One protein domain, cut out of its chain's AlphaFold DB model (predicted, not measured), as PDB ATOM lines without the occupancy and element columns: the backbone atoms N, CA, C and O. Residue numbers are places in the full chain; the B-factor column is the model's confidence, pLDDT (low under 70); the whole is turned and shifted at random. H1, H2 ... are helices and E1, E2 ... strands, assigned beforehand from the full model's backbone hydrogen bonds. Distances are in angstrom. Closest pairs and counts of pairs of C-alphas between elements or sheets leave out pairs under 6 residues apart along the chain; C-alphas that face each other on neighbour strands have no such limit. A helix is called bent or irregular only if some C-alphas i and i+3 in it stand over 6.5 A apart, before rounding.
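This is residues 44 to 135 of the 310 residues of the protein "NADH dehydrogenase" of Rhizobium sp. BK381 (UniProt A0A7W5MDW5). Two short parallel strands, E1 and E2, run side by side as a narrow ribbon, with helix H3 packed on them; the long helix H1 is near both E1 and H3 and folds back at one end into the short helix H2, which leads into E1. The 92 printed residues have three named helices and two named strands, in the order H1, H2, E1, H3, E2; the sheet's order is E1, E2, parallel, and the class is mostly helix. The whole is compact, with a radius of gyration of the C-alphas of 13.9 A, yet elongated in outline, spanning 44 by 29 by 26 A.

Start at C-alpha 83, (-3.378, -105.846, 20.044), where strand E1, residues 83 to 87, begins. Its partner E2 is residues 121 to 125 and ends at C-alpha 125, (0.359, -117.225, 24.705). Between them in the chain, helix H3, residues 91 to 107, runs 22.5 A from first to last C-alpha; it is neither bent nor irregular, but only just: C-alphas 104 and 107 are 6.0 A apart. Before E1, look for H2, residues 75 to 81, and for the longest helix, H1, residues 52 to 71, which starts at C-alpha 52, (-10.114, -121.351, 4.532), and runs 29.1 A.

In the sheet, E1 and E2 are parallel at 17 degrees; the C-alphas of 83 and 121 face each other at 4.7 A. Look there for N 84 and O 121, 2.9 A apart, and N 123 and O 84, 2.8 A apart, both within hydrogen-bond range. E1, H3 and E2 form a strand-helix-strand unit, two parallel neighbour strands with a helix between them in the chain, and its crossover is right-handed. The closest C-alphas of H3 and E1 are those of Gly 93 and Ile 86, 6.3 A; those of H3 and E2 are Ala 97 and Ile 122, 6.8 A. H1 and H3 are near each other, with 9 pairs of C-alphas within 10 A, and H1 and E1 are near each other, with 5. H1 touches H2 with residues 65 to 70 alone, closest at the C-alphas of Ala 69 and Arg 78, 4.6 A; the two run opposite ways at a shallow tilt of 10 degrees, a helical hairpin. H2 and H3 are apart. In H1, H2 and H3 every O i to N i+4 pair is within hydrogen-bond range.

The two C-alphas farthest apart are those of Pro 73 and Phe 135, 45.5 A. The printed part has no cut. The link from H3 to E2, residues 108 to 120, is long, and the other three are tight. The mean pLDDT of the printed part is 70.6, and 40 residues are under 70: residues 88 to 110, 118 to 119 and 121 to 135.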
ATOM      1  N   PRO A  44     -16.388-117.826  20.250       75.38
ATOM      2  CA  PRO A  44     -16.717-116.589  19.539       75.38
ATOM      3  C   PRO A  44     -15.606-115.526  19.581       75.38
ATOM      4  O   PRO A  44     -15.575-114.630  18.740       75.38
ATOM      5  N   PHE A  45     -14.706-115.601  20.565       75.56
ATOM      6  CA  PHE A  45     -13.663-114.605  20.838       75.56
ATOM      7  C   PHE A  45     -12.259-115.072  20.430       75.56
ATOM      8  O   PHE A  45     -11.373-114.246  20.208       75.56
ATOM      9  N   ALA A  46     -12.048-116.383  20.332       78.56
ATOM     10  CA  ALA A  46     -10.791-117.025  19.973       78.56
ATOM     11  C   ALA A  46     -11.036-118.081  18.881       78.56
ATOM     12  O   ALA A  46     -10.845-119.274  19.129       78.56
ATOM     13  N   PRO A  47     -11.478-117.658  17.681       79.25
ATOM     14  CA  PRO A  47     -11.828-118.584  16.621       79.25
ATOM     15  C   PRO A  47     -10.610-119.380  16.156       79.25
ATOM     16  O   PRO A  47      -9.464-118.921  16.170       79.25
ATOM     17  N   GLY A  48     -10.890-120.598  15.714       77.50
ATOM     18  CA  GLY A  48      -9.898-121.514  15.185       77.50
ATOM     19  C   GLY A  48      -9.271-121.094  13.854       77.50
ATOM     20  O   GLY A  48      -9.756-120.193  13.185       77.50
ATOM     21  N   LEU A  49      -8.206-121.798  13.440       74.62
ATOM     22  CA  LEU A  49      -7.660-121.768  12.078       74.62
ATOM     23  C   LEU A  49      -7.518-123.202  11.531       74.62
ATOM     24  O   LEU A  49      -6.440-123.797  11.601       74.62
ATOM     25  N   LYS A  50      -8.609-123.797  11.038       71.25
ATOM     26  CA  LYS A  50      -8.604-125.128  10.388       71.25
ATOM     27  C   LYS A  50      -9.161-125.096   8.968       71.25
ATOM     28  O   LYS A  50      -8.821-125.976   8.178       71.25
ATOM     29  N   THR A  51      -9.980-124.101   8.641       71.25
ATOM     30  CA  THR A  51     -10.608-123.939   7.326       71.25
ATOM     31  C   THR A  51     -10.104-122.685   6.602       71.25
ATOM     32  O   THR A  51      -9.398-121.845   7.169       71.25
ATOM     33  N   ILE A  52     -10.431-122.559   5.312       71.62
ATOM     34  CA  ILE A  52     -10.114-121.351   4.532       71.62
ATOM     35  C   ILE A  52     -11.013-120.192   4.985       71.62
ATOM     36  O   ILE A  52     -10.582-119.040   5.028       71.62
ATOM     37  N   GLU A  53     -12.248-120.509   5.355       72.25
ATOM     38  CA  GLU A  53     -13.243-119.596   5.898       72.25
ATOM     39  C   GLU A  53     -12.744-118.972   7.207       72.25
ATOM     40  O   GLU A  53     -12.788-117.748   7.346       72.25
ATOM     41  N   ASP A  54     -12.155-119.778   8.096       75.19
ATOM     42  CA  ASP A  54     -11.504-119.307   9.322       75.19
ATOM     43  C   ASP A  54     -10.390-118.296   9.009       75.19
ATOM     44  O   ASP A  54     -10.318-117.211   9.590       75.19
ATOM     45  N   ALA A  55      -9.521-118.634   8.048       73.69
ATOM     46  CA  ALA A  55      -8.399-117.787   7.653       73.69
ATOM     47  C   ALA A  55      -8.874-116.439   7.092       73.69
ATOM     48  O   ALA A  55      -8.276-115.390   7.361       73.69
ATOM     49  N   ARG A  56      -9.966-116.458   6.321       76.69
ATOM     50  CA  ARG A  56     -10.596-115.254   5.785       76.69
ATOM     51  C   ARG A  56     -11.203-114.405   6.900       76.69
ATOM     52  O   ARG A  56     -10.914-113.211   6.943       76.69
ATOM     53  N   ALA A  57     -11.970-115.001   7.809       77.06
ATOM     54  CA  ALA A  57     -12.588-114.294   8.930       77.06
ATOM     55  C   ALA A  57     -11.537-113.631   9.837       77.06
ATOM     56  O   ALA A  57     -11.650-112.454  10.174       77.06
ATOM     57  N   LEU A  58     -10.452-114.345  10.154       81.94
ATOM     58  CA  LEU A  58      -9.329-113.805  10.924       81.94
ATOM     59  C   LEU A  58      -8.666-112.609  10.225       81.94
ATOM     60  O   LEU A  58      -8.377-111.598  10.866       81.94
ATOM     61  N   ARG A  59      -8.455-112.692   8.904       79.50
ATOM     62  CA  ARG A  59      -7.909-111.579   8.115       79.50
ATOM     63  C   ARG A  59      -8.849-110.375   8.109       79.50
ATOM     64  O   ARG A  59      -8.380-109.250   8.261       79.50
ATOM     65  N   GLU A  60     -10.145-110.595   7.911       83.44
ATOM     66  CA  GLU A  60     -11.150-109.529   7.918       83.44
ATOM     67  C   GLU A  60     -11.205-108.830   9.282       83.44
ATOM     68  O   GLU A  60     -11.174-107.600   9.333       83.44
ATOM     69  N   ASN A  61     -11.175-109.588  10.381       82.94
ATOM     70  CA  ASN A  61     -11.133-109.047  11.742       82.94
ATOM     71  C   ASN A  61      -9.879-108.206  11.990       82.94
ATOM     72  O   ASN A  61      -9.966-107.104  12.531       82.94
ATOM     73  N   LEU A  62      -8.716-108.692  11.549       82.25
ATOM     74  CA  LEU A  62      -7.458-107.966  11.687       82.25
ATOM     75  C   LEU A  62      -7.489-106.635  10.921       82.25
ATOM     76  O   LEU A  62      -7.097-105.608  11.466       82.25
ATOM     77  N   LEU A  63      -7.989-106.625   9.682       84.19
ATOM     78  CA  LEU A  63      -8.107-105.400   8.881       84.19
ATOM     79  C   LEU A  63      -9.126-104.415   9.468       84.19
ATOM     80  O   LEU A  63      -8.833-103.223   9.554       84.19
ATOM     81  N   ARG A  64     -10.281-104.900   9.941       84.25
ATOM     82  CA  ARG A  64     -11.274-104.060  10.632       84.25
ATOM     83  C   ARG A  64     -10.697-103.409  11.888       84.25
ATOM     84  O   ARG A  64     -10.972-102.240  12.138       84.25
ATOM     85  N   ALA A  65      -9.868-104.122  12.650       84.88
ATOM     86  CA  ALA A  65      -9.227-103.564  13.836       84.88
ATOM     87  C   ALA A  65      -8.343-102.347  13.503       84.88
ATOM     88  O   ALA A  65      -8.389-101.343  14.215       84.88
ATOM     89  N   TYR A  66      -7.613-102.378  12.381       85.12
ATOM     90  CA  TYR A  66      -6.862-101.213  11.899       85.12
ATOM     91  C   TYR A  66      -7.766-100.046  11.491       85.12
ATOM     92  O   TYR A  66      -7.459 -98.896  11.798       85.12
ATOM     93  N   GLU A  67      -8.890-100.321  10.831       87.25
ATOM     94  CA  GLU A  67      -9.844 -99.277  10.444       87.25
ATOM     95  C   GLU A  67     -10.477 -98.590  11.660       87.25
ATOM     96  O   GLU A  67     -10.648 -97.370  11.657       87.25
ATOM     97  N   ILE A  68     -10.797 -99.347  12.714       85.94
ATOM     98  CA  ILE A  68     -11.298 -98.791  13.980       85.94
ATOM     99  C   ILE A  68     -10.194 -97.976  14.667       85.94
ATOM    100  O   ILE A  68     -10.444 -96.851  15.104       85.94
ATOM    101  N   ALA A  69      -8.962 -98.490  14.699       86.44
ATOM    102  CA  ALA A  69      -7.815 -97.804  15.293       86.44
ATOM    103  C   ALA A  69      -7.482 -96.460  14.608       86.44
ATOM    104  O   ALA A  69      -7.111 -95.509  15.299       86.44
ATOM    105  N   ASP A  70      -7.633 -96.368  13.279       86.94
ATOM    106  CA  ASP A  70      -7.397 -95.144  12.487       86.94
ATOM    107  C   ASP A  70      -8.488 -94.082  12.713       86.94
ATOM    108  O   ASP A  70      -8.213 -92.880  12.671       86.94
ATOM    109  N   LYS A  71      -9.724 -94.518  13.004       87.19
ATOM    110  CA  LYS A  71     -10.881 -93.635  13.231       87.19
ATOM    111  C   LYS A  71     -11.042 -93.196  14.686       87.19
ATOM    112  O   LYS A  71     -11.583 -92.119  14.930       87.19
ATOM    113  N   THR A  72     -10.627 -94.016  15.653       86.00
ATOM    114  CA  THR A  72     -10.887 -93.728  17.067       86.00
ATOM    115  C   THR A  72      -9.970 -92.620  17.603       86.00
ATOM    116  O   THR A  72      -8.751 -92.675  17.400       86.00
ATOM    117  N   PRO A  73     -10.509 -91.604  18.304       85.25
ATOM    118  CA  PRO A  73      -9.701 -90.591  18.978       85.25
ATOM    119  C   PRO A  73      -9.144 -91.078  20.327       85.25
ATOM    120  O   PRO A  73      -8.178 -90.497  20.818       85.25
ATOM    121  N   ASP A  74      -9.718 -92.137  20.913       89.75
ATOM    122  CA  ASP A  74      -9.294 -92.685  22.202       89.75
ATOM    123  C   ASP A  74      -8.016 -93.530  22.066       89.75
ATOM    124  O   ASP A  74      -7.954 -94.506  21.314       89.75
ATOM    125  N   ALA A  75      -6.983 -93.155  22.820       84.50
ATOM    126  CA  ALA A  75      -5.695 -93.834  22.826       84.50
ATOM    127  C   ALA A  75      -5.750 -95.233  23.468       84.50
ATOM    128  O   ALA A  75      -4.977 -96.105  23.060       84.50
ATOM    129  N   GLU A  76      -6.625 -95.459  24.453       80.69
ATOM    130  CA  GLU A  76      -6.813 -96.775  25.080       80.69
ATOM    131  C   GLU A  76      -7.491 -97.732  24.100       80.69
ATOM    132  O   GLU A  76      -6.957 -98.809  23.824       80.69
ATOM    133  N   GLU A  77      -8.602 -97.315  23.490       80.88
ATOM    134  CA  GLU A  77      -9.296 -98.127  22.490       80.88
ATOM    135  C   GLU A  77      -8.420 -98.401  21.262       80.88
ATOM    136  O   GLU A  77      -8.328 -99.540  20.804       80.88
ATOM    137  N   ARG A  78      -7.655 -97.405  20.792       85.19
ATOM    138  CA  ARG A  78      -6.666 -97.611  19.724       85.19
ATOM    139  C   ARG A  78      -5.655 -98.696  20.091       85.19
ATOM    140  O   ARG A  78      -5.356 -99.560  19.271       85.19
ATOM    141  N   ARG A  79      -5.132 -98.677  21.321       76.19
ATOM    142  CA  ARG A  79      -4.177 -99.686  21.803       76.19
ATOM    143  C   ARG A  79      -4.809-101.079  21.858       76.19
ATOM    144  O   ARG A  79      -4.136-102.058  21.535       76.19
ATOM    145  N   ARG A  80      -6.085-101.173  22.245       77.19
ATOM    146  CA  ARG A  80      -6.841-102.435  22.267       77.19
ATOM    147  C   ARG A  80      -7.026-103.002  20.864       77.19
ATOM    148  O   ARG A  80      -6.699-104.165  20.653       77.19
ATOM    149  N   CYS A  81      -7.462-102.183  19.907       82.81
ATOM    150  CA  CYS A  81      -7.601-102.594  18.507       82.81
ATOM    151  C   CYS A  81      -6.262-103.038  17.899       82.81
ATOM    152  O   CYS A  81      -6.216-103.992  17.129       82.81
ATOM    153  N   LEU A  82      -5.161-102.385  18.282       80.31
ATOM    154  CA  LEU A  82      -3.815-102.721  17.817       80.31
ATOM    155  C   LEU A  82      -3.139-103.837  18.632       80.31
ATOM    156  O   LEU A  82      -1.915-103.947  18.633       80.31
ATOM    157  N   THR A  83      -3.905-104.677  19.329       76.81
ATOM    158  CA  THR A  83      -3.378-105.846  20.044       76.81
ATOM    159  C   THR A  83      -4.005-107.130  19.505       76.81
ATOM    160  O   THR A  83      -5.207-107.343  19.620       76.81
ATOM    161  N   THR A  84      -3.182-108.028  18.958       76.38
ATOM    162  CA  THR A  84      -3.596-109.380  18.556       76.38
ATOM    163  C   THR A  84      -3.006-110.404  19.507       76.38
ATOM    164  O   THR A  84      -1.800-110.414  19.753       76.38
ATOM    165  N   VAL A  85      -3.856-111.296  20.011       79.31
ATOM    166  CA  VAL A  85      -3.454-112.404  20.877       79.31
ATOM    167  C   VAL A  85      -3.618-113.714  20.114       79.31
ATOM    168  O   VAL A  85      -4.673-113.978  19.550       79.31
ATOM    169  N   ILE A  86      -2.567-114.528  20.094       72.94
ATOM    170  CA  ILE A  86      -2.539-115.852  19.473       72.94
ATOM    171  C   ILE A  86      -2.326-116.867  20.586       72.94
ATOM    172  O   ILE A  86      -1.307-116.840  21.276       72.94
ATOM    173  N   VAL A  87      -3.298-117.751  20.779       75.50
ATOM    174  CA  VAL A  87      -3.258-118.775  21.825       75.50
ATOM    175  C   VAL A  87      -2.728-120.076  21.226       75.50
ATOM    176  O   VAL A  87      -3.302-120.616  20.284       75.50
ATOM    177  N   GLY A  88      -1.619-120.568  21.774       63.66
ATOM    178  CA  GLY A  88      -0.873-121.723  21.283       63.66
ATOM    179  C   GLY A  88       0.402-121.308  20.551       63.66
ATOM    180  O   GLY A  88       0.371-120.707  19.486       63.66
ATOM    181  N   GLY A  89       1.549-121.683  21.100       58.28
ATOM    182  CA  GLY A  89       2.885-121.457  20.560       58.28
ATOM    183  C   GLY A  89       3.425-122.610  19.715       58.28
ATOM    184  O   GLY A  89       4.634-122.694  19.510       58.28
ATOM    185  N   GLY A  90       2.570-123.530  19.261       59.34
ATOM    186  CA  GLY A  90       2.923-124.581  18.300       59.34
ATOM    187  C   GLY A  90       3.220-124.029  16.898       59.34
ATOM    188  O   GLY A  90       3.169-122.821  16.678       59.34
ATOM    189  N   ALA A  91       3.510-124.909  15.930       56.56
ATOM    190  CA  ALA A  91       3.875-124.503  14.565       56.56
ATOM    191  C   ALA A  91       2.855-123.529  13.944       56.56
ATOM    192  O   ALA A  91       3.235-122.447  13.515       56.56
ATOM    193  N   THR A  92       1.561-123.856  14.008       66.56
ATOM    194  CA  THR A  92       0.484-123.006  13.478       66.56
ATOM    195  C   THR A  92       0.428-121.632  14.145       66.56
ATOM    196  O   THR A  92       0.344-120.628  13.449       66.56
ATOM    197  N   GLY A  93       0.513-121.549  15.475       60.50
ATOM    198  CA  GLY A  93       0.451-120.259  16.169       60.50
ATOM    199  C   GLY A  93       1.680-119.382  15.924       60.50
ATOM    200  O   GLY A  93       1.555-118.167  15.777       60.50
ATOM    201  N   VAL A  94       2.862-119.990  15.783       52.41
ATOM    202  CA  VAL A  94       4.086-119.278  15.378       52.41
ATOM    203  C   VAL A  94       3.984-118.778  13.934       52.41
ATOM    204  O   VAL A  94       4.324-117.627  13.669       52.41
ATOM    205  N   GLU A  95       3.468-119.593  13.011       60.50
ATOM    206  CA  GLU A  95       3.235-119.180  11.621       60.50
ATOM    207  C   GLU A  95       2.203-118.049  11.525       60.50
ATOM    208  O   GLU A  95       2.427-117.075  10.806       60.50
ATOM    209  N   MET A  96       1.116-118.114  12.302       69.81
ATOM    210  CA  MET A  96       0.129-117.034  12.397       69.81
ATOM    211  C   MET A  96       0.745-115.741  12.931       69.81
ATOM    212  O   MET A  96       0.481-114.669  12.390       69.81
ATOM    213  N   ALA A  97       1.589-115.831  13.962       61.19
ATOM    214  CA  ALA A  97       2.278-114.670  14.516       61.19
ATOM    215  C   ALA A  97       3.215-114.038  13.480       61.19
ATOM    216  O   ALA A  97       3.212-112.818  13.305       61.19
ATOM    217  N   GLY A  98       3.958-114.866  12.740       51.81
ATOM    218  CA  GLY A  98       4.800-114.424  11.631       51.81
ATOM    219  C   GLY A  98       3.997-113.760  10.510       51.81
ATOM    220  O   GLY A  98       4.368-112.682  10.043       51.81
ATOM    221  N   ALA A  99       2.866-114.352  10.119       63.38
ATOM    222  CA  ALA A  99       1.984-113.810   9.087       63.38
ATOM    223  C   ALA A  99       1.351-112.469   9.502       63.38
ATOM    224  O   ALA A  99       1.324-111.526   8.709       63.38
ATOM    225  N   ALA A 100       0.892-112.346  10.752       63.44
ATOM    226  CA  ALA A 100       0.351-111.102  11.298       63.44
ATOM    227  C   ALA A 100       1.426-110.003  11.393       63.44
ATOM    228  O   ALA A 100       1.170-108.848  11.036       63.44
ATOM    229  N   ALA A 101       2.647-110.358  11.809       56.91
ATOM    230  CA  ALA A 101       3.781-109.437  11.860       56.91
ATOM    231  C   ALA A 101       4.188-108.962  10.456       56.91
ATOM    232  O   ALA A 101       4.460-107.777  10.251       56.91
ATOM    233  N   GLU A 102       4.188-109.860   9.466       60.16
ATOM    234  CA  GLU A 102       4.466-109.506   8.073       60.16
ATOM    235  C   GLU A 102       3.406-108.555   7.509       60.16
ATOM    236  O   GLU A 102       3.759-107.523   6.924       60.16
ATOM    237  N   LEU A 103       2.122-108.869   7.711       65.75
ATOM    238  CA  LEU A 103       1.018-108.020   7.265       65.75
ATOM    239  C   LEU A 103       1.173-106.601   7.825       65.75
ATOM    240  O   LEU A 103       1.101-105.618   7.089       65.75
ATOM    241  N   THR A 104       1.467-106.516   9.116       59.72
ATOM    242  CA  THR A 104       1.604-105.264   9.847       59.72
ATOM    243  C   THR A 104       2.800-104.433   9.381       59.72
ATOM    244  O   THR A 104       2.660-103.278   8.988       59.72
ATOM    245  N   HIS A 105       4.004-105.007   9.416       55.59
ATOM    246  CA  HIS A 105       5.228-104.232   9.209       55.59
ATOM    247  C   HIS A 105       5.521-103.931   7.740       55.59
ATOM    248  O   HIS A 105       6.370-103.083   7.448       55.59
ATOM    249  N   ARG A 106       4.871-104.641   6.810       57.78
ATOM    250  CA  ARG A 106       5.159-104.514   5.377       57.78
ATOM    251  C   ARG A 106       3.932-104.230   4.531       57.78
ATOM    252  O   ARG A 106       4.011-103.344   3.685       57.78
ATOM    253  N   THR A 107       2.831-104.952   4.728       62.03
ATOM    254  CA  THR A 107       1.664-104.841   3.837       62.03
ATOM    255  C   THR A 107       0.828-103.600   4.123       62.03
ATOM    256  O   THR A 107       0.397-102.946   3.180       62.03
ATOM    257  N   LEU A 108       0.625-103.255   5.395       69.31
ATOM    258  CA  LEU A 108      -0.224-102.126   5.798       69.31
ATOM    259  C   LEU A 108       0.543-100.807   5.967       69.31
ATOM    260  O   LEU A 108      -0.056 -99.763   6.224       69.31
ATOM    261  N   LYS A 109       1.867-100.828   5.783       67.69
ATOM    262  CA  LYS A 109       2.719 -99.652   5.956       67.69
ATOM    263  C   LYS A 109       2.304 -98.526   5.003       67.69
ATOM    264  O   LYS A 109       2.491 -98.628   3.792       67.69
ATOM    265  N   GLY A 110       1.812 -97.428   5.576       67.94
ATOM    266  CA  GLY A 110       1.366 -96.243   4.836       67.94
ATOM    267  C   GLY A 110      -0.041 -96.347   4.237       67.94
ATOM    268  O   GLY A 110      -0.435 -95.452   3.496       67.94
ATOM    269  N   GLU A 111      -0.801 -97.403   4.545       77.00
ATOM    270  CA  GLU A 111      -2.191 -97.566   4.081       77.00
ATOM    271  C   GLU A 111      -3.207 -96.809   4.969       77.00
ATOM    272  O   GLU A 111      -4.330 -96.522   4.530       77.00
ATOM    273  N   PHE A 112      -2.792 -96.440   6.187       76.25
ATOM    274  CA  PHE A 112      -3.561 -95.699   7.193       76.25
ATOM    275  C   PHE A 112      -2.928 -94.330   7.469       76.25
ATOM    276  O   PHE A 112      -1.716 -94.165   7.323       76.25
ATOM    277  N   ARG A 113      -3.752 -93.323   7.793       74.69
ATOM    278  CA  ARG A 113      -3.320 -91.911   7.826       74.69
ATOM    279  C   ARG A 113      -2.905 -91.458   9.218       74.69
ATOM    280  O   ARG A 113      -2.012 -90.621   9.320       74.69
ATOM    281  N   THR A 114      -3.576 -91.947  10.258       77.25
ATOM    282  CA  THR A 114      -3.437 -91.427  11.628       77.25
ATOM    283  C   THR A 114      -2.675 -92.374  12.547       77.25
ATOM    284  O   THR A 114      -2.168 -91.937  13.581       77.25
ATOM    285  N   ILE A 115      -2.553 -93.651  12.173       80.06
ATOM    286  CA  ILE A 115      -1.882 -94.677  12.974       80.06
ATOM    287  C   ILE A 115      -0.598 -95.180  12.325       80.06
ATOM    288  O   ILE A 115      -0.527 -95.420  11.119       80.06
ATOM    289  N   ASP A 116       0.416 -95.417  13.158       76.50
ATOM    290  CA  ASP A 116       1.548 -96.238  12.758       76.50
ATOM    291  C   ASP A 116       1.148 -97.708  12.855       76.50
ATOM    292  O   ASP A 116       1.042 -98.275  13.944       76.50
ATOM    293  N   THR A 117       0.954 -98.344  11.703       70.06
ATOM    294  CA  THR A 117       0.644 -99.774  11.645       70.06
ATOM    295  C   THR A 117       1.688-100.628  12.364       70.06
ATOM    296  O   THR A 117       1.328-101.615  12.989       70.06
ATOM    297  N   GLN A 118       2.961-100.216  12.393       63.03
ATOM    298  CA  GLN A 118       4.038-100.972  13.037       63.03
ATOM    299  C   GLN A 118       3.924-101.020  14.572       63.03
ATOM    300  O   GLN A 118       4.662-101.780  15.196       63.03
ATOM    301  N   SER A 119       3.003-100.255  15.167       65.00
ATOM    302  CA  SER A 119       2.718-100.267  16.605       65.00
ATOM    303  C   SER A 119       1.833-101.434  17.066       65.00
ATOM    304  O   SER A 119       1.600-101.572  18.269       65.00
ATOM    305  N   MET A 120       1.369-102.294  16.145       70.00
ATOM    306  CA  MET A 120       0.610-103.496  16.497       70.00
ATOM    307  C   MET A 120       1.395-104.381  17.464       70.00
ATOM    308  O   MET A 120       2.521-104.806  17.192       70.00
ATOM    309  N   ARG A 121       0.759-104.736  18.572       63.09
ATOM    310  CA  ARG A 121       1.288-105.682  19.542       63.09
ATOM    311  C   ARG A 121       0.751-107.076  19.239       63.09
ATOM    312  O   ARG A 121      -0.445-107.323  19.361       63.09
ATOM    313  N   ILE A 122       1.640-108.005  18.899       64.06
ATOM    314  CA  ILE A 122       1.301-109.423  18.720       64.06
ATOM    315  C   ILE A 122       1.778-110.185  19.954       64.06
ATOM    316  O   ILE A 122       2.963-110.170  20.281       64.06
ATOM    317  N   VAL A 123       0.852-110.830  20.656       68.31
ATOM    318  CA  VAL A 123       1.121-111.600  21.874       68.31
ATOM    319  C   VAL A 123       0.837-113.066  21.590       68.31
ATOM    320  O   VAL A 123      -0.299-113.424  21.305       68.31
ATOM    321  N   VAL A 124       1.853-113.921  21.691       58.06
ATOM    322  CA  VAL A 124       1.673-115.377  21.617       58.06
ATOM    323  C   VAL A 124       1.641-115.931  23.035       58.06
ATOM    324  O   VAL A 124       2.584-115.728  23.799       58.06
ATOM    325  N   VAL A 125       0.558-116.615  23.388       65.06
ATOM    326  CA  VAL A 125       0.359-117.225  24.705       65.06
ATOM    327  C   VAL A 125       0.556-118.729  24.569       65.06
ATOM    328  O   VAL A 125      -0.210-119.399  23.884       65.06
ATOM    329  N   GLU A 126       1.586-119.267  25.217       61.41
ATOM    330  CA  GLU A 126       1.899-120.698  25.222       61.41
ATOM    331  C   GLU A 126       1.853-121.234  26.654       61.41
ATOM    332  O   GLU A 126       2.448-120.657  27.563       61.41
ATOM    333  N   ALA A 127       1.156-122.354  26.853       60.94
ATOM    334  CA  ALA A 127       0.896-122.941  28.167       60.94
ATOM    335  C   ALA A 127       2.122-123.618  28.804       60.94
ATOM    336  O   ALA A 127       2.022-124.252  29.853       60.94
ATOM    337  N   GLY A 128       3.303-123.534  28.205       56.44
ATOM    338  CA  GLY A 128       4.498-123.761  29.000       56.44
ATOM    339  C   GLY A 128       5.779-123.368  28.313       56.44
ATOM    340  O   GLY A 128       5.778-122.399  27.564       56.44
ATOM    341  N   PRO A 129       6.915-123.998  28.649       48.12
ATOM    342  CA  PRO A 129       8.129-123.222  28.855       48.12
ATOM    343  C   PRO A 129       8.790-122.761  27.553       48.12
ATOM    344  O   PRO A 129       9.762-122.015  27.609       48.12
ATOM    345  N   ARG A 130       8.310-123.214  26.385       43.00
ATOM    346  CA  ARG A 130       8.850-122.835  25.077       43.00
ATOM    347  C   ARG A 130       7.826-122.981  23.952       43.00
ATOM    348  O   ARG A 130       6.963-123.854  24.007       43.00
ATOM    349  N   LEU A 131       8.001-122.179  22.903       44.91
ATOM    350  CA  LEU A 131       7.303-122.315  21.621       44.91
ATOM    351  C   LEU A 131       7.789-123.570  20.866       44.91
ATOM    352  O   LEU A 131       8.854-124.112  21.159       44.91
ATOM    353  N   LEU A 132       7.017-124.017  19.873       51.72
ATOM    354  CA  LEU A 132       7.302-125.171  19.012       51.72
ATOM    355  C   LEU A 132       7.504-126.478  19.804       51.72
ATOM    356  O   LEU A 132       8.449-127.234  19.589       51.72
ATOM    357  N   ARG A 133       6.568-126.775  20.709       52.00
ATOM    358  CA  ARG A 133       6.516-127.985  21.556       52.00
ATOM    359  C   ARG A 133       6.327-129.324  20.831       52.00
ATOM    360  O   ARG A 133       6.213-130.342  21.499       52.00
ATOM    361  N   ALA A 134       6.408-129.382  19.502       52.91
ATOM    362  CA  ALA A 134       6.504-130.645  18.752       52.91
ATOM    363  C   ALA A 134       7.791-131.462  19.070       52.91
ATOM    364  O   ALA A 134       8.088-132.454  18.413       52.91
ATOM    365  N   PHE A 135       8.536-131.061  20.106       46.84
ATOM    366  CA  PHE A 135       9.714-131.699  20.677       46.84
ATOM    367  C   PHE A 135       9.481-131.975  22.187       46.84
ATOM    368  O   PHE A 135       8.932-131.101  22.861       46.84
TER     369      PHE A 135